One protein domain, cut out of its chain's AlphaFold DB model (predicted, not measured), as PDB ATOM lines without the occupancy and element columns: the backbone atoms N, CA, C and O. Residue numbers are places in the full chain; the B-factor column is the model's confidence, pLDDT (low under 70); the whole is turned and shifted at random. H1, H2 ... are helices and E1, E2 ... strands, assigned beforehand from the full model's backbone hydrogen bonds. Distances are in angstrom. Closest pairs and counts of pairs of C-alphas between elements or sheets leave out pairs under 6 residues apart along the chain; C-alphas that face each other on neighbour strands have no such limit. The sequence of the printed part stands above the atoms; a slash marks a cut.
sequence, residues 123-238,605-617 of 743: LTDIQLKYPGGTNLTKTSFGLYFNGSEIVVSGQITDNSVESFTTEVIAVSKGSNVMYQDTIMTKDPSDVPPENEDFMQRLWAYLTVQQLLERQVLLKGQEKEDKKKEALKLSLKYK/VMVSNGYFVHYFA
ATOM      1  N   LEU A 123      -0.247  99.041  99.648       94.19
ATOM      2  CA  LEU A 123       0.893  99.721  99.024       94.19
ATOM      3  C   LEU A 123       1.122 101.100  99.647       94.19
ATOM      4  O   LEU A 123       0.160 101.764 100.046       94.19
ATOM      5  N   THR A 124       2.380 101.538  99.660       93.25
ATOM      6  CA  THR A 124       2.795 102.911  99.984       93.25
ATOM      7  C   THR A 124       3.566 103.537  98.817       93.25
ATOM      8  O   THR A 124       3.970 102.828  97.892       93.25
ATOM      9  N   ASP A 125       3.748 104.861  98.840       91.19
ATOM     10  CA  ASP A 125       4.610 105.612  97.908       91.19
ATOM     11  C   ASP A 125       4.325 105.333  96.426       91.19
ATOM     12  O   ASP A 125       5.223 105.123  95.609       91.19
ATOM     13  N   ILE A 126       3.040 105.317  96.073       93.94
ATOM     14  CA  ILE A 126       2.592 104.973  94.729       93.94
ATOM     15  C   ILE A 126       2.852 106.153  93.787       93.94
ATOM     16  O   ILE A 126       2.378 107.273  94.006       93.94
ATOM     17  N   GLN A 127       3.566 105.887  92.700       95.38
ATOM     18  CA  GLN A 127       3.801 106.799  91.589       95.38
ATOM     19  C   GLN A 127       3.396 106.130  90.280       95.38
ATOM     20  O   GLN A 127       3.947 105.097  89.905       95.38
ATOM     21  N   LEU A 128       2.462 106.748  89.565       94.62
ATOM     22  CA  LEU A 128       2.032 106.321  88.242       94.62
ATOM     23  C   LEU A 128       2.673 107.232  87.193       94.62
ATOM     24  O   LEU A 128       2.471 108.447  87.188       94.62
ATOM     25  N   LYS A 129       3.465 106.648  86.303       93.44
ATOM     26  CA  LYS A 129       4.175 107.343  85.233       93.44
ATOM     27  C   LYS A 129       3.556 106.993  83.891       93.44
ATOM     28  O   LYS A 129       3.239 105.838  83.611       93.44
ATOM     29  N   TYR A 130       3.431 108.018  83.054       92.12
ATOM     30  CA  TYR A 130       2.807 107.931  81.737       92.12
ATOM     31  C   TYR A 130       3.707 108.598  80.692       92.12
ATOM     32  O   TYR A 130       3.473 109.759  80.337       92.12
ATOM     33  N   PRO A 131       4.775 107.929  80.220       89.50
ATOM     34  CA  PRO A 131       5.523 108.395  79.055       89.50
ATOM     35  C   PRO A 131       4.582 108.654  77.863       89.50
ATOM     36  O   PRO A 131       3.800 107.782  77.487       89.50
ATOM     37  N   GLY A 132       4.622 109.867  77.300       87.06
ATOM     38  CA  GLY A 132       3.700 110.308  76.239       87.06
ATOM     39  C   GLY A 132       2.332 110.817  76.727       87.06
ATOM     40  O   GLY A 132       1.455 111.105  75.914       87.06
ATOM     41  N   GLY A 133       2.130 110.930  78.044       90.25
ATOM     42  CA  GLY A 133       0.950 111.546  78.649       90.25
ATOM     43  C   GLY A 133       1.131 113.042  78.929       90.25
ATOM     44  O   GLY A 133       2.202 113.492  79.331       90.25
ATOM     45  N   THR A 134       0.063 113.819  78.771       92.31
ATOM     46  CA  THR A 134      -0.017 115.244  79.123       92.31
ATOM     47  C   THR A 134      -1.347 115.563  79.804       92.31
ATOM     48  O   THR A 134      -2.288 114.774  79.746       92.31
ATOM     49  N   ASN A 135      -1.440 116.715  80.476       93.19
ATOM     50  CA  ASN A 135      -2.637 117.144  81.209       93.19
ATOM     51  C   ASN A 135      -3.165 116.068  82.176       93.19
ATOM     52  O   ASN A 135      -4.357 115.765  82.212       93.19
ATOM     53  N   LEU A 136      -2.251 115.455  82.929       95.25
ATOM     54  CA  LEU A 136      -2.543 114.333  83.814       95.25
ATOM     55  C   LEU A 136      -3.271 114.792  85.082       95.25
ATOM     56  O   LEU A 136      -2.919 115.806  85.688       95.25
ATOM     57  N   THR A 137      -4.239 113.999  85.527       96.69
ATOM     58  CA  THR A 137      -4.754 114.065  86.900       96.69
ATOM     59  C   THR A 137      -3.686 113.596  87.898       96.69
ATOM     60  O   THR A 137      -2.639 113.093  87.501       96.69
ATOM     61  N   LYS A 138      -3.946 113.710  89.208       94.75
ATOM     62  CA  LYS A 138      -3.056 113.245  90.288       94.75
ATOM     63  C   LYS A 138      -2.461 111.861  89.988       94.75
ATOM     64  O   LYS A 138      -3.198 110.904  89.779       94.75
ATOM     65  N   THR A 139      -1.132 111.778  90.009       95.56
ATOM     66  CA  THR A 139      -0.356 110.571  89.674       95.56
ATOM     67  C   THR A 139       0.440 109.999  90.845       95.56
ATOM     68  O   THR A 139       1.084 108.966  90.700       95.56
ATOM     69  N   SER A 140       0.425 110.657  92.005       93.69
ATOM     70  CA  SER A 140       1.142 110.205  93.198       93.69
ATOM     71  C   SER A 140       0.195 110.086  94.382       93.69
ATOM     72  O   SER A 140      -0.596 110.997  94.648       93.69
ATOM     73  N   PHE A 141       0.266 108.951  95.074       93.12
ATOM     74  CA  PHE A 141      -0.624 108.577  96.166       93.12
ATOM     75  C   PHE A 141       0.195 107.980  97.314       93.12
ATOM     76  O   PHE A 141       1.095 107.181  97.085       93.12
ATOM     77  N   GLY A 142      -0.110 108.381  98.551       91.19
ATOM     78  CA  GLY A 142       0.658 107.955  99.726       91.19
ATOM     79  C   GLY A 142       0.369 106.518 100.155       91.19
ATOM     80  O   GLY A 142       1.296 105.772 100.442       91.19
ATOM     81  N   LEU A 143      -0.908 106.125 100.166       92.94
ATOM     82  CA  LEU A 143      -1.369 104.788 100.542       92.94
ATOM     83  C   LEU A 143      -2.427 104.289  99.557       92.94
ATOM     84  O   LEU A 143      -3.232 105.071  99.048       92.94
ATOM     85  N   TYR A 144      -2.450 102.976  99.346       94.31
ATOM     86  CA  TYR A 144      -3.533 102.261  98.676       94.31
ATOM     87  C   TYR A 144      -4.082 101.191  99.620       94.31
ATOM     88  O   TYR A 144      -3.319 100.423 100.214       94.31
ATOM     89  N   PHE A 145      -5.407 101.151  99.750       94.50
ATOM     90  CA  PHE A 145      -6.111 100.273 100.679       94.50
ATOM     91  C   PHE A 145      -6.846  99.156  99.947       94.50
ATOM     92  O   PHE A 145      -7.300  99.324  98.811       94.50
ATOM     93  N   ASN A 146      -6.989  98.016 100.616       93.50
ATOM     94  CA  ASN A 146      -7.741  96.890 100.090       93.50
ATOM     95  C   ASN A 146      -9.180  97.303  99.748       93.50
ATOM     96  O   ASN A 146      -9.840  98.012 100.503       93.50
ATOM     97  N   GLY A 147      -9.669  96.861  98.591       92.38
ATOM     98  CA  GLY A 147     -11.013  97.202  98.131       92.38
ATOM     99  C   GLY A 147     -11.188  98.640  97.625       92.38
ATOM    100  O   GLY A 147     -12.314  99.002  97.281       92.38
ATOM    101  N   SER A 148     -10.126  99.449  97.551       94.62
ATOM    102  CA  SER A 148     -10.151 100.770  96.903       94.62
ATOM    103  C   SER A 148      -9.785 100.685  95.411       94.62
ATOM    104  O   SER A 148      -9.604  99.592  94.866       94.62
ATOM    105  N   GLU A 149      -9.744 101.828  94.725       94.31
ATOM    106  CA  GLU A 149      -9.253 101.959  93.349       94.31
ATOM    107  C   GLU A 149      -8.652 103.353  93.139       94.31
ATOM    108  O   GLU A 149      -9.210 104.359  93.586       94.31
ATOM    109  N   ILE A 150      -7.506 103.409  92.464       94.94
ATOM    110  CA  ILE A 150      -6.888 104.646  91.991       94.94
ATOM    111  C   ILE A 150      -7.315 104.857  90.540       94.94
ATOM    112  O   ILE A 150      -7.141 103.974  89.705       94.94
ATOM    113  N   VAL A 151      -7.839 106.044  90.234       95.31
ATOM    114  CA  VAL A 151      -8.222 106.427  88.871       95.31
ATOM    115  C   VAL A 151      -7.371 107.606  88.428       95.31
ATOM    116  O   VAL A 151      -7.387 108.666  89.058       95.31
ATOM    117  N   VAL A 152      -6.638 107.421  87.335       96.06
ATOM    118  CA  VAL A 152      -5.836 108.472  86.703       96.06
ATOM    119  C   VAL A 152      -6.278 108.638  85.262       96.06
ATOM    120  O   VAL A 152      -6.464 107.661  84.548       96.06
ATOM    121  N   SER A 153      -6.421 109.876  84.812       95.25
ATOM    122  CA  SER A 153      -6.778 110.198  83.440       95.25
ATOM    123  C   SER A 153      -5.881 111.300  82.886       95.25
ATOM    124  O   SER A 153      -5.299 112.092  83.630       95.25
ATOM    125  N   GLY A 154      -5.760 111.349  81.566       94.38
ATOM    126  CA  GLY A 154      -4.949 112.337  80.878       94.38
ATOM    127  C   GLY A 154      -5.159 112.319  79.375       94.38
ATOM    128  O   GLY A 154      -5.974 111.563  78.840       94.38
ATOM    129  N   GLN A 155      -4.399 113.173  78.704       92.25
ATOM    130  CA  GLN A 155      -4.307 113.262  77.251       92.25
ATOM    131  C   GLN A 155      -3.016 112.597  76.766       92.25
ATOM    132  O   GLN A 155      -2.051 112.483  77.521       92.25
ATOM    133  N   ILE A 156      -2.980 112.184  75.504       88.50
ATOM    134  CA  ILE A 156      -1.818 111.570  74.848       88.50
ATOM    135  C   ILE A 156      -1.218 112.598  73.883       88.50
ATOM    136  O   ILE A 156      -1.943 113.161  73.068       88.50
ATOM    137  N   THR A 157       0.090 112.862  73.965       79.44
ATOM    138  CA  THR A 157       0.736 113.985  73.251       79.44
ATOM    139  C   THR A 157       0.703 113.884  71.726       79.44
ATOM    140  O   THR A 157       0.629 114.923  71.079       79.44
ATOM    141  N   ASP A 158       0.683 112.673  71.159       70.12
ATOM    142  CA  ASP A 158       0.772 112.456  69.701       70.12
ATOM    143  C   ASP A 158      -0.358 111.575  69.140       70.12
ATOM    144  O   ASP A 158      -0.263 111.079  68.020       70.12
ATOM    145  N   ASN A 159      -1.402 111.298  69.934       65.50
ATOM    146  CA  ASN A 159      -2.440 110.293  69.642       65.50
ATOM    147  C   ASN A 159      -1.906 108.892  69.255       65.50
ATOM    148  O   ASN A 159      -2.680 108.025  68.847       65.50
ATOM    149  N   SER A 160      -0.603 108.646  69.410       67.56
ATOM    150  CA  SER A 160       0.048 107.369  69.140       67.56
ATOM    151  C   SER A 160      -0.194 106.425  70.311       67.56
ATOM    152  O   SER A 160       0.518 106.440  71.317       67.56
ATOM    153  N   VAL A 161      -1.232 105.602  70.180       67.12
ATOM    154  CA  VAL A 161      -1.559 104.559  71.160       67.12
ATOM    155  C   VAL A 161      -0.474 103.477  71.199       67.12
ATOM    156  O   VAL A 161      -0.259 102.871  72.241       67.12
ATOM    157  N   GLU A 162       0.254 103.281  70.093       66.25
ATOM    158  CA  GLU A 162       1.310 102.266  69.955       66.25
ATOM    159  C   GLU A 162       2.547 102.546  70.820       66.25
ATOM    160  O   GLU A 162       3.239 101.614  71.221       66.25
ATOM    161  N   SER A 163       2.827 103.817  71.128       66.44
ATOM    162  CA  SER A 163       3.977 104.228  71.950       66.44
ATOM    163  C   SER A 163       3.603 104.624  73.378       66.44
ATOM    164  O   SER A 163       4.487 104.947  74.170       66.44
ATOM    165  N   PHE A 164       2.310 104.658  73.706       81.19
ATOM    166  CA  PHE A 164       1.862 104.967  75.057       81.19
ATOM    167  C   PHE A 164       2.200 103.790  75.973       81.19
ATOM    168  O   PHE A 164       1.959 102.640  75.627       81.19
ATOM    169  N   THR A 165       2.774 104.067  77.139       81.06
ATOM    170  CA  THR A 165       3.106 103.045  78.143       81.06
ATOM    171  C   THR A 165       2.721 103.546  79.521       81.06
ATOM    172  O   THR A 165       2.748 104.753  79.767       81.06
ATOM    173  N   THR A 166       2.407 102.632  80.432       87.62
ATOM    174  CA  THR A 166       2.174 102.951  81.842       87.62
ATOM    175  C   THR A 166       3.177 102.214  82.716       87.62
ATOM    176  O   THR A 166       3.528 101.061  82.464       87.62
ATOM    177  N   GLU A 167       3.655 102.895  83.750       89.06
ATOM    178  CA  GLU A 167       4.535 102.317  84.759       89.06
ATOM    179  C   GLU A 167       4.023 102.737  86.134       89.06
ATOM    180  O   GLU A 167       3.916 103.929  86.423       89.06
ATOM    181  N   VAL A 168       3.706 101.769  86.990       91.56
ATOM    182  CA  VAL A 168       3.340 102.027  88.385       91.56
ATOM    183  C   VAL A 168       4.457 101.534  89.280       91.56
ATOM    184  O   VAL A 168       4.796 100.354  89.266       91.56
ATOM    185  N   ILE A 169       5.012 102.437  90.080       92.75
ATOM    186  CA  ILE A 169       6.034 102.145  91.082       92.75
ATOM    187  C   ILE A 169       5.389 102.341  92.447       92.75
ATOM    188  O   ILE A 169       4.778 103.378  92.687       92.75
ATOM    189  N   ALA A 170       5.508 101.358  93.329       93.25
ATOM    190  CA  ALA A 170       5.009 101.447  94.695       93.25
ATOM    191  C   ALA A 170       5.894 100.628  95.641       93.25
ATOM    192  O   ALA A 170       6.765  99.879  95.200       93.25
ATOM    193  N   VAL A 171       5.652 100.736  96.942       91.38
ATOM    194  CA  VAL A 171       6.320  99.939  97.973       91.38
ATOM    195  C   VAL A 171       5.309  98.981  98.602       91.38
ATOM    196  O   VAL A 171       4.225  99.383  99.019       91.38
ATOM    197  N   SER A 172       5.667  97.698  98.691       90.50
ATOM    198  CA  SER A 172       4.905  96.665  99.400       90.50
ATOM    199  C   SER A 172       5.815  95.948 100.391       90.50
ATOM    200  O   SER A 172       6.881  95.466 100.013       90.50
ATOM    201  N   LYS A 173       5.429  95.903 101.676       85.19
ATOM    202  CA  LYS A 173       6.231  95.308 102.768       85.19
ATOM    203  C   LYS A 173       7.716  95.724 102.742       85.19
ATOM    204  O   LYS A 173       8.608  94.901 102.921       85.19
ATOM    205  N   GLY A 174       7.986  97.003 102.474       80.31
ATOM    206  CA  GLY A 174       9.346  97.558 102.420       80.31
ATOM    207  C   GLY A 174      10.145  97.233 101.149       80.31
ATOM    208  O   GLY A 174      11.301  97.629 101.052       80.31
ATOM    209  N   SER A 175       9.555  96.543 100.171       84.88
ATOM    210  CA  SER A 175      10.179  96.257  98.873       84.88
ATOM    211  C   SER A 175       9.510  97.048  97.752       84.88
ATOM    212  O   SER A 175       8.283  97.148  97.703       84.88
ATOM    213  N   ASN A 176      10.306  97.572  96.820       86.75
ATOM    214  CA  ASN A 176       9.778  98.223  95.623       86.75
ATOM    215  C   ASN A 176       9.104  97.187  94.718       86.75
ATOM    216  O   ASN A 176       9.702  96.169  94.365       86.75
ATOM    217  N   VAL A 177       7.876  97.478  94.312       87.69
ATOM    218  CA  VAL A 177       7.100  96.713  93.341       87.69
ATOM    219  C   VAL A 177       6.818  97.587  92.128       87.69
ATOM    220  O   VAL A 177       6.559  98.785  92.250       87.69
ATOM    221  N   MET A 178       6.892  96.981  90.946       84.75
ATOM    222  CA  MET A 178       6.619  97.647  89.680       84.75
ATOM    223  C   MET A 178       5.519  96.897  88.941       84.75
ATOM    224  O   MET A 178       5.599  95.678  88.768       84.75
ATOM    225  N   TYR A 179       4.515  97.635  88.481       81.62
ATOM    226  CA  TYR A 179       3.452  97.127  87.628       81.62
ATOM    227  C   TYR A 179       3.553  97.792  86.255       81.62
ATOM    228  O   TYR A 179       3.787  98.995  86.140       81.62
ATOM    229  N   GLN A 180       3.403  96.976  85.218       74.12
ATOM    230  CA  GLN A 180       3.198  97.416  83.845       74.12
ATOM    231  C   GLN A 180       1.832  96.897  83.423       74.12
ATOM    232  O   GLN A 180       1.575  95.691  83.536       74.12
ATOM    233  N   ASP A 181       0.972  97.803  82.971       70.94
ATOM    234  CA  ASP A 181      -0.413  97.479  82.657       70.94
ATOM    235  C   ASP A 181      -0.605  97.260  81.167       70.94
ATOM    236  O   ASP A 181      -0.007  97.922  80.317       70.94
ATOM    237  N   THR A 182      -1.477  96.310  80.849       66.00
ATOM    238  CA  THR A 182      -1.865  96.045  79.472       66.00
ATOM    239  C   THR A 182      -2.805  97.146  79.000       66.00
ATOM    240  O   THR A 182      -3.863  97.373  79.591       66.00
ATOM    241  N   ILE A 183      -2.444  97.803  77.901       69.94
ATOM    242  CA  ILE A 183      -3.283  98.820  77.273       69.94
ATOM    243  C   ILE A 183      -4.405  98.130  76.502       69.94
ATOM    244  O   ILE A 183      -4.170  97.391  75.547       69.94
ATOM    245  N   MET A 184      -5.640  98.390  76.914       63.97
ATOM    246  CA  MET A 184      -6.841  97.948  76.223       63.97
ATOM    247  C   MET A 184      -7.196  98.995  75.163       63.97
ATOM    248  O   MET A 184      -7.814 100.019  75.464       63.97
ATOM    249  N   THR A 185      -6.838  98.742  73.905       58.25
ATOM    250  CA  THR A 185      -7.277  99.578  72.780       58.25
ATOM    251  C   THR A 185      -8.779  99.394  72.524       58.25
ATOM    252  O   THR A 185      -9.357  98.341  72.830       58.25
ATOM    253  N   LYS A 186      -9.453 100.440  72.026       55.03
ATOM    254  CA  LYS A 186     -10.852 100.346  71.575       55.03
ATOM    255  C   LYS A 186     -10.959  99.333  70.432       55.03
ATOM    256  O   LYS A 186     -10.214  99.442  69.462       55.03
ATOM    257  N   ASP A 187     -11.913  98.410  70.534       47.00
ATOM    258  CA  ASP A 187     -12.509  97.799  69.347       47.00
ATOM    259  C   ASP A 187     -13.606  98.771  68.864       47.00
ATOM    260  O   ASP A 187     -14.437  99.178  69.688       47.00
ATOM    261  N   PRO A 188     -13.598  99.237  67.601       41.72
ATOM    262  CA  PRO A 188     -14.579 100.197  67.087       41.72
ATOM    263  C   PRO A 188     -16.052  99.772  67.225       41.72
ATOM    264  O   PRO A 188     -16.929 100.620  67.098       41.72
ATOM    265  N   SER A 189     -16.344  98.491  67.479       42.59
ATOM    266  CA  SER A 189     -17.704  97.942  67.571       42.59
ATOM    267  C   SER A 189     -18.374  98.015  68.951       42.59
ATOM    268  O   SER A 189     -19.567  97.737  69.045       42.59
ATOM    269  N   ASP A 190     -17.649  98.364  70.019       48.03
ATOM    270  CA  ASP A 190     -18.087  98.082  71.402       48.03
ATOM    271  C   ASP A 190     -18.821  99.237  72.118       48.03
ATOM    272  O   ASP A 190     -19.242  99.082  73.268       48.03
ATOM    273  N   VAL A 191     -18.982 100.405  71.485       43.72
ATOM    274  CA  VAL A 191     -19.593 101.588  72.119       43.72
ATOM    275  C   VAL A 191     -20.614 102.230  71.174       43.72
ATOM    276  O   VAL A 191     -20.250 102.564  70.046       43.72
ATOM    277  N   PRO A 192     -21.876 102.443  71.600       45.06
ATOM    278  CA  PRO A 192     -22.837 103.224  70.828       45.06
ATOM    279  C   PRO A 192     -22.270 104.621  70.504       45.06
ATOM    280  O   PRO A 192     -21.614 105.206  71.369       45.06
ATOM    281  N   PRO A 193     -22.553 105.204  69.324       43.44
ATOM    282  CA  PRO A 193     -22.033 106.518  68.914       43.44
ATOM    283  C   PRO A 193     -22.270 107.636  69.945       43.44
ATOM    284  O   PRO A 193     -21.496 108.581  70.054       43.44
ATOM    285  N   GLU A 194     -23.328 107.507  70.751       46.59
ATOM    286  CA  GLU A 194     -23.712 108.461  71.798       46.59
ATOM    287  C   GLU A 194     -22.716 108.530  72.978       46.59
ATOM    288  O   GLU A 194     -22.700 109.523  73.701       46.59
ATOM    289  N   ASN A 195     -21.833 107.531  73.131       52.31
ATOM    290  CA  ASN A 195     -20.828 107.421  74.200       52.31
ATOM    291  C   ASN A 195     -19.378 107.634  73.709       52.31
ATOM    292  O   ASN A 195     -18.421 107.343  74.434       52.31
ATOM    293  N   GLU A 196     -19.170 108.151  72.490       53.53
ATOM    294  CA  GLU A 196     -17.834 108.283  71.882       53.53
ATOM    295  C   GLU A 196     -16.842 109.159  72.677       53.53
ATOM    296  O   GLU A 196     -15.632 108.928  72.578       53.53
ATOM    297  N   ASP A 197     -17.324 110.096  73.509       71.38
ATOM    298  CA  ASP A 197     -16.508 111.116  74.199       71.38
ATOM    299  C   ASP A 197     -16.463 110.984  75.740       71.38
ATOM    300  O   ASP A 197     -15.995 111.890  76.438       71.38
ATOM    301  N   PHE A 198     -16.928 109.865  76.317       82.06
ATOM    302  CA  PHE A 198     -17.017 109.745  77.783       82.06
ATOM    303  C   PHE A 198     -15.650 109.884  78.478       82.06
ATOM    304  O   PHE A 198     -15.584 110.461  79.557       82.06
ATOM    305  N   MET A 199     -14.547 109.422  77.869       86.62
ATOM    306  CA  MET A 199     -13.203 109.535  78.464       86.62
ATOM    307  C   MET A 199     -12.733 110.987  78.565       86.62
ATOM    308  O   MET A 199     -12.131 111.370  79.564       86.62
ATOM    309  N   GLN A 200     -13.035 111.807  77.557       90.69
ATOM    310  CA  GLN A 200     -12.738 113.235  77.589       90.69
ATOM    311  C   GLN A 200     -13.554 113.933  78.683       90.69
ATOM    312  O   GLN A 200     -13.025 114.784  79.403       90.69
ATOM    313  N   ARG A 201     -14.840 113.577  78.821       91.94
ATOM    314  CA  ARG A 201     -15.707 114.112  79.883       91.94
ATOM    315  C   ARG A 201     -15.268 113.649  81.272       91.94
ATOM    316  O   ARG A 201     -15.199 114.480  82.171       91.94
ATOM    317  N   LEU A 202     -14.888 112.380  81.429       93.19
ATOM    318  CA  LEU A 202     -14.334 111.815  82.662       93.19
ATOM    319  C   LEU A 202     -13.041 112.530  83.052       93.19
ATOM    320  O   LEU A 202     -12.915 112.968  84.196       93.19
ATOM    321  N   TRP A 203     -12.111 112.703  82.104       95.25
ATOM    322  CA  TRP A 203     -10.894 113.488  82.304       95.25
ATOM    323  C   TRP A 203     -11.237 114.889  82.815       95.25
ATOM    324  O   TRP A 203     -10.757 115.296  83.869       95.25
ATOM    325  N   ALA A 204     -12.129 115.600  82.120       95.50
ATOM    326  CA  ALA A 204     -12.527 116.949  82.499       95.50
ATOM    327  C   ALA A 204     -13.176 116.997  83.890       95.50
ATOM    328  O   ALA A 204     -12.838 117.870  84.687       95.50
ATOM    329  N   TYR A 205     -14.067 116.054  84.197       95.69
ATOM    330  CA  TYR A 205     -14.712 115.921  85.500       95.69
ATOM    331  C   TYR A 205     -13.671 115.722  86.611       95.69
ATOM    332  O   TYR A 205     -13.674 116.465  87.595       95.69
ATOM    333  N   LEU A 206     -12.738 114.777  86.436       95.81
ATOM    334  CA  LEU A 206     -11.679 114.504  87.410       95.81
ATOM    335  C   LEU A 206     -10.735 115.695  87.581       95.81
ATOM    336  O   LEU A 206     -10.415 116.060  88.712       95.81
ATOM    337  N   THR A 207     -10.302 116.320  86.486       96.56
ATOM    338  CA  THR A 207      -9.433 117.501  86.526       96.56
ATOM    339  C   THR A 207     -10.119 118.656  87.247       96.56
ATOM    340  O   THR A 207      -9.513 119.261  88.129       96.56
ATOM    341  N   VAL A 208     -11.388 118.940  86.939       95.50
ATOM    342  CA  VAL A 208     -12.160 119.986  87.624       95.50
ATOM    343  C   VAL A 208     -12.307 119.668  89.111       95.50
ATOM    344  O   VAL A 208     -12.023 120.541  89.927       95.50
ATOM    345  N   GLN A 209     -12.661 118.433  89.493       92.56
ATOM    346  CA  GLN A 209     -12.733 118.050  90.909       92.56
ATOM    347  C   GLN A 209     -11.399 118.251  91.635       92.56
ATOM    348  O   GLN A 209     -11.372 118.857  92.703       92.56
ATOM    349  N   GLN A 210     -10.285 117.815  91.045       92.94
ATOM    350  CA  GLN A 210      -8.963 117.947  91.661       92.94
ATOM    351  C   GLN A 210      -8.491 119.402  91.750       92.94
ATOM    352  O   GLN A 210      -7.865 119.782  92.740       92.94
ATOM    353  N   LEU A 211      -8.798 120.236  90.751       93.12
ATOM    354  CA  LEU A 211      -8.524 121.672  90.816       93.12
ATOM    355  C   LEU A 211      -9.348 122.335  91.927       93.12
ATOM    356  O   LEU A 211      -8.802 123.119  92.705       93.12
ATOM    357  N   LEU A 212     -10.636 121.991  92.037       89.38
ATOM    358  CA  LEU A 212     -11.530 122.528  93.064       89.38
ATOM    359  C   LEU A 212     -11.164 122.071  94.481       89.38
ATOM    360  O   LEU A 212     -11.362 122.832  95.425       89.38
ATOM    361  N   GLU A 213     -10.634 120.860  94.635       86.25
ATOM    362  CA  GLU A 213     -10.131 120.344  95.909       86.25
ATOM    363  C   GLU A 213      -8.803 121.012  96.273       86.25
ATOM    364  O   GLU A 213      -8.633 121.492  97.388       86.25
ATOM    365  N   ARG A 214      -7.867 121.135  95.324       84.19
ATOM    366  CA  ARG A 214      -6.532 121.686  95.596       84.19
ATOM    367  C   ARG A 214      -6.528 123.198  95.797       84.19
ATOM    368  O   ARG A 214      -5.700 123.692  96.560       84.19
ATOM    369  N   GLN A 215      -7.448 123.942  95.175       85.19
ATOM    370  CA  GLN A 215      -7.517 125.406  95.316       85.19
ATOM    371  C   GLN A 215      -7.674 125.862  96.777       85.19
ATOM    372  O   GLN A 215      -7.311 126.990  97.103       85.19
ATOM    373  N   VAL A 216      -8.225 125.012  97.657       83.12
ATOM    374  CA  VAL A 216      -8.442 125.351  99.074       83.12
ATOM    375  C   VAL A 216      -7.126 125.493  99.845       83.12
ATOM    376  O   VAL A 216      -7.110 126.158 100.880       83.12
ATOM    377  N   LEU A 217      -6.039 124.913  99.321       83.12
ATOM    378  CA  LEU A 217      -4.685 124.960  99.880       83.12
ATOM    379  C   LEU A 217      -3.843 126.125  99.340       83.12
ATOM    380  O   LEU A 217      -2.799 126.450  99.898       83.12
ATOM    381  N   LEU A 218      -4.260 126.742  98.233       86.19
ATOM    382  CA  LEU A 218      -3.468 127.747  97.527       86.19
ATOM    383  C   LEU A 218      -3.755 129.158  98.061       86.19
ATOM    384  O   LEU A 218      -4.870 129.467  98.491       86.19
ATOM    385  N   LYS A 219      -2.757 130.048  97.987       85.44
ATOM    386  CA  LYS A 219      -2.870 131.477  98.340       85.44
ATOM    387  C   LYS A 219      -2.374 132.357  97.182       85.44
ATOM    388  O   LYS A 219      -1.601 131.910  96.338       85.44
ATOM    389  N   GLY A 220      -2.810 133.617  97.145       90.12
ATOM    390  CA  GLY A 220      -2.331 134.612  96.176       90.12
ATOM    391  C   GLY A 220      -2.602 134.249  94.709       90.12
ATOM    392  O   GLY A 220      -3.669 133.734  94.379       90.12
ATOM    393  N   GLN A 221      -1.630 134.528  93.835       88.62
ATOM    394  CA  GLN A 221      -1.776 134.390  92.381       88.62
ATOM    395  C   GLN A 221      -1.997 132.940  91.924       88.62
ATOM    396  O   GLN A 221      -2.826 132.698  91.055       88.62
ATOM    397  N   GLU A 222      -1.322 131.966  92.545       89.25
ATOM    398  CA  GLU A 222      -1.446 130.549  92.175       89.25
ATOM    399  C   GLU A 222      -2.886 130.040  92.351       89.25
ATOM    400  O   GLU A 222      -3.409 129.302  91.511       89.25
ATOM    401  N   LYS A 223      -3.561 130.490  93.418       89.75
ATOM    402  CA  LYS A 223      -4.977 130.193  93.656       89.75
ATOM    403  C   LYS A 223      -5.852 130.743  92.534       89.75
ATOM    404  O   LYS A 223      -6.715 130.025  92.034       89.75
ATOM    405  N   GLU A 224      -5.633 131.994  92.139       90.44
ATOM    406  CA  GLU A 224      -6.411 132.639  91.078       90.44
ATOM    407  C   GLU A 224      -6.178 131.984  89.714       90.44
ATOM    408  O   GLU A 224      -7.130 131.783  88.958       90.44
ATOM    409  N   ASP A 225      -4.948 131.570  89.412       91.75
ATOM    410  CA  ASP A 225      -4.630 130.873  88.164       91.75
ATOM    411  C   ASP A 225      -5.331 129.508  88.095       91.75
ATOM    412  O   ASP A 225      -5.968 129.180  87.090       91.75
ATOM    413  N   LYS A 226      -5.308 128.736  89.192       91.62
ATOM    414  CA  LYS A 226      -5.997 127.437  89.271       91.62
ATOM    415  C   LYS A 226      -7.517 127.569  89.289       91.62
ATOM    416  O   LYS A 226      -8.203 126.760  88.666       91.62
ATOM    417  N   LYS A 227      -8.049 128.620  89.916       91.19
ATOM    418  CA  LYS A 227      -9.475 128.966  89.861       91.19
ATOM    419  C   LYS A 227      -9.913 129.287  88.429       91.19
ATOM    420  O   LYS A 227     -10.946 128.785  87.990       91.19
ATOM    421  N   LYS A 228      -9.124 130.062  87.675       94.06
ATOM    422  CA  LYS A 228      -9.388 130.356  86.252       94.06
ATOM    423  C   LYS A 228      -9.336 129.102  85.384       94.06
ATOM    424  O   LYS A 228     -10.171 128.943  84.497       94.06
ATOM    425  N   GLU A 229      -8.381 128.209  85.637       94.44
ATOM    426  CA  GLU A 229      -8.273 126.922  84.943       94.44
ATOM    427  C   GLU A 229      -9.519 126.051  85.184       94.44
ATOM    428  O   GLU A 229     -10.140 125.586  84.224       94.44
ATOM    429  N   ALA A 230      -9.938 125.912  86.448       93.81
ATOM    430  CA  ALA A 230     -11.149 125.185  86.825       93.81
ATOM    431  C   ALA A 230     -12.397 125.806  86.186       93.81
ATOM    432  O   ALA A 230     -13.171 125.097  85.551       93.81
ATOM    433  N   LEU A 231     -12.558 127.131  86.276       93.25
ATOM    434  CA  LEU A 231     -13.668 127.862  85.662       93.25
ATOM    435  C   LEU A 231     -13.728 127.632  84.145       93.25
ATOM    436  O   LEU A 231     -14.790 127.317  83.609       93.25
ATOM    437  N   LYS A 232     -12.589 127.733  83.451       96.88
ATOM    438  CA  LYS A 232     -12.499 127.511  82.000       96.88
ATOM    439  C   LYS A 232     -12.958 126.104  81.613       96.88
ATOM    440  O   LYS A 232     -13.708 125.958  80.646       96.88
ATOM    441  N   LEU A 233     -12.518 125.075  82.341       95.56
ATOM    442  CA  LEU A 233     -12.941 123.696  82.096       95.56
ATOM    443  C   LEU A 233     -14.425 123.492  82.432       95.56
ATOM    444  O   LEU A 233     -15.147 122.933  81.607       95.56
ATOM    445  N   SER A 234     -14.905 124.010  83.565       92.94
ATOM    446  CA  SER A 234     -16.322 123.946  83.948       92.94
ATOM    447  C   SER A 234     -17.231 124.560  82.884       92.94
ATOM    448  O   SER A 234     -18.227 123.950  82.510       92.94
ATOM    449  N   LEU A 235     -16.873 125.723  82.328       93.00
ATOM    450  CA  LEU A 235     -17.628 126.357  81.242       93.00
ATOM    451  C   LEU A 235     -17.558 125.546  79.940       93.00
ATOM    452  O   LEU A 235     -18.587 125.329  79.301       93.00
ATOM    453  N   LYS A 236     -16.369 125.050  79.562       95.38
ATOM    454  CA  LYS A 236     -16.171 124.245  78.341       95.38
ATOM    455  C   LYS A 236     -17.028 122.974  78.345       95.38
ATOM    456  O   LYS A 236     -17.643 122.655  77.331       95.38
ATOM    457  N   TYR A 237     -17.067 122.264  79.473       92.94
ATOM    458  CA  TYR A 237     -17.789 120.993  79.618       92.94
ATOM    459  C   TYR A 237     -19.195 121.140  80.211       92.94
ATOM    460  O   TYR A 237     -19.908 120.142  80.335       92.94
ATOM    461  N   LYS A 238     -19.607 122.388  80.484       92.50
ATOM    462  CA  LYS A 238     -20.909 122.785  81.035       92.50
ATOM    463  C   LYS A 238     -21.196 122.190  82.415       92.50
ATOM    464  O   LYS A 238     -22.341 121.896  82.725       92.50
ATOM    465  N   VAL A 605      -5.959  99.929  81.647       85.25
ATOM    466  CA  VAL A 605      -5.754 101.185  80.917       85.25
ATOM    467  C   VAL A 605      -6.622 101.180  79.671       85.25
ATOM    468  O   VAL A 605      -6.463 100.325  78.803       85.25
ATOM    469  N   MET A 606      -7.530 102.145  79.570       84.25
ATOM    470  CA  MET A 606      -8.375 102.361  78.400       84.25
ATOM    471  C   MET A 606      -7.903 103.598  77.649       84.25
ATOM    472  O   MET A 606      -7.603 104.617  78.266       84.25
ATOM    473  N   VAL A 607      -7.867 103.513  76.319       82.62
ATOM    474  CA  VAL A 607      -7.440 104.614  75.448       82.62
ATOM    475  C   VAL A 607      -8.469 104.855  74.350       82.62
ATOM    476  O   VAL A 607      -8.951 103.914  73.716       82.62
ATOM    477  N   SER A 608      -8.798 106.123  74.106       79.00
ATOM    478  CA  SER A 608      -9.657 106.553  73.002       79.00
ATOM    479  C   SER A 608      -9.500 108.034  72.700       79.00
ATOM    480  O   SER A 608      -9.492 108.847  73.617       79.00
ATOM    481  N   ASN A 609      -9.532 108.400  71.415       78.81
ATOM    482  CA  ASN A 609      -9.652 109.791  70.953       78.81
ATOM    483  C   ASN A 609      -8.617 110.748  71.580       78.81
ATOM    484  O   ASN A 609      -8.933 111.893  71.884       78.81
ATOM    485  N   GLY A 610      -7.388 110.273  71.810       85.69
ATOM    486  CA  GLY A 610      -6.324 111.066  72.438       85.69
ATOM    487  C   GLY A 610      -6.426 111.205  73.960       85.69
ATOM    488  O   GLY A 610      -5.614 111.908  74.555       85.69
ATOM    489  N   TYR A 611      -7.379 110.524  74.598       89.88
ATOM    490  CA  TYR A 611      -7.546 110.455  76.048       89.88
ATOM    491  C   TYR A 611      -7.301 109.039  76.561       89.88
ATOM    492  O   TYR A 611      -7.497 108.054  75.841       89.88
ATOM    493  N   PHE A 612      -6.912 108.938  77.829       89.94
ATOM    494  CA  PHE A 612      -6.814 107.663  78.524       89.94
ATOM    495  C   PHE A 612      -7.397 107.726  79.933       89.94
ATOM    496  O   PHE A 612      -7.464 108.789  80.561       89.94
ATOM    497  N   VAL A 613      -7.778 106.557  80.441       91.50
ATOM    498  CA  VAL A 613      -8.153 106.343  81.839       91.50
ATOM    499  C   VAL A 613      -7.483 105.066  82.328       91.50
ATOM    500  O   VAL A 613      -7.575 104.026  81.682       91.50
ATOM    501  N   HIS A 614      -6.784 105.159  83.451       92.00
ATOM    502  CA  HIS A 614      -6.121 104.060  84.130       92.00
ATOM    503  C   HIS A 614      -6.834 103.797  85.462       92.00
ATOM    504  O   HIS A 614      -6.788 104.637  86.361       92.00
ATOM    505  N   TYR A 615      -7.471 102.632  85.576       92.31
ATOM    506  CA  TYR A 615      -8.039 102.085  86.806       92.31
ATOM    507  C   TYR A 615      -7.025 101.125  87.443       92.31
ATOM    508  O   TYR A 615      -6.853  99.993  86.990       92.31
ATOM    509  N   PHE A 616      -6.333 101.581  88.483       92.50
ATOM    510  CA  PHE A 616      -5.334 100.809  89.216       92.50
ATOM    511  C   PHE A 616      -5.923 100.305  90.538       92.50
ATOM    512  O   PHE A 616      -6.207 101.084  91.451       92.50
ATOM    513  N   ALA A 617      -6.122  98.992  90.641       91.62
ATOM    514  CA  ALA A 617      -6.680  98.351  91.830       91.62
ATOM    515  C   ALA A 617      -6.171  96.910  91.960       91.62
ATOM    516  O   ALA A 617      -6.890  95.963  91.617       91.62
TER     517      ALA A 617
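AT A GLANCE: This is residues 123 to 238 and 605 to 617 of the 743 residues of the protein "Inter-alpha-trypsin inhibitor heavy chain H3-like isoform X1" of Labeo rohita (UniProt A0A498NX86). Two small sheets sit next to each other with few close C-alphas between them, and a helical hairpin covers one of them: H1 crosses one face of the sheet E3 E8 E7 E6, and H2 folds back along H1, away from that sheet. The sheet E2 E1 E4 E5 is strongly twisted and lies away from both helices, while residues 189 to 195, in the link from E6 to H1, stick out. The printed part has 129 residues, with two named helices and eight named strands in the order E1 E2 E3 E4 E5 E6 H1 H2 E7 E8; the sheet E2 E1 E4 E5 is antiparallel, the sheet E3 E8 E7 E6 mixed. The class is mixed, helices and strands, and the whole is compact, with a radius of gyration of the C-alphas of 16.1 A and spans of 42 by 40 by 28 A.

HOW THE PARTS SIT: Begin at E1, residues 123 to 129, which forms an antiparallel hairpin with E2, residues 140 to 145; look for N 126 and O 141, 2.9 A apart. On its other side E1 is antiparallel to E4, residues 167 to 172, with N 127 and O 169 at 2.8 A. E4 and E5, residues 175 to 179, form a hairpin, with N 170 and O 177 at 3.0 A. In the other sheet, E3, residues 150 to 156, is antiparallel to E8, residues 611 to 616, with N 152 and O 614 at 3.0 A. E8 and E7, residues 605 to 608, form a hairpin, with N 606 and O 613 at 2.8 A. E7 is parallel to E6, residues 183 to 185, with N 184 and O 605 at 2.8 A. E1 and E3 are only just apart, their closest C-alphas 8.3 A from each other. H1, residues 198 to 217, makes two layers with the sheet E3 E8 E7 E6, a helix on one face of a sheet, at a height over the sheet of 7.7 A. H1 runs across the strands, at 67 degrees to E3 on the local plane; the closest C-alphas of the two are those of Ser 153 and Trp 203, 5.4 A apart. H1 and H2, residues 220 to 237, touch as a helical hairpin at a shallow tilt of 24 degrees, opposite ways; their closest C-alphas are those of Val 208 and Ala 230, 5.4 A apart. In H2 every O i to N i+4 pair is within hydrogen-bond range, in H1 14 of 16.

IN THESE COORDINATES: Find C-alpha 123 at (0.893, 99.721, 99.024), where E1 begins its 16.1 A. E3 is 19.2 A long. From C-alpha 198 at (-17.017, 109.745, 77.783) H1 runs 29.5 A, and H2 runs 26.4 A. E8 is 16.5 A long and ends at C-alpha 616, (-5.334, 100.809, 89.216).

THE WHOLE: The C-alphas of Ser 189 and Gly 220 are the two farthest apart, at 49.0 A. Residues 239 to 604 are cut out, and C-alphas 238 and 605 are 26.4 A apart across the cut. Of the links that are printed whole, E6 to H1 is long. Look in the B-factor column for pLDDT under 70 at residues 159 to 163 and 182 to 196.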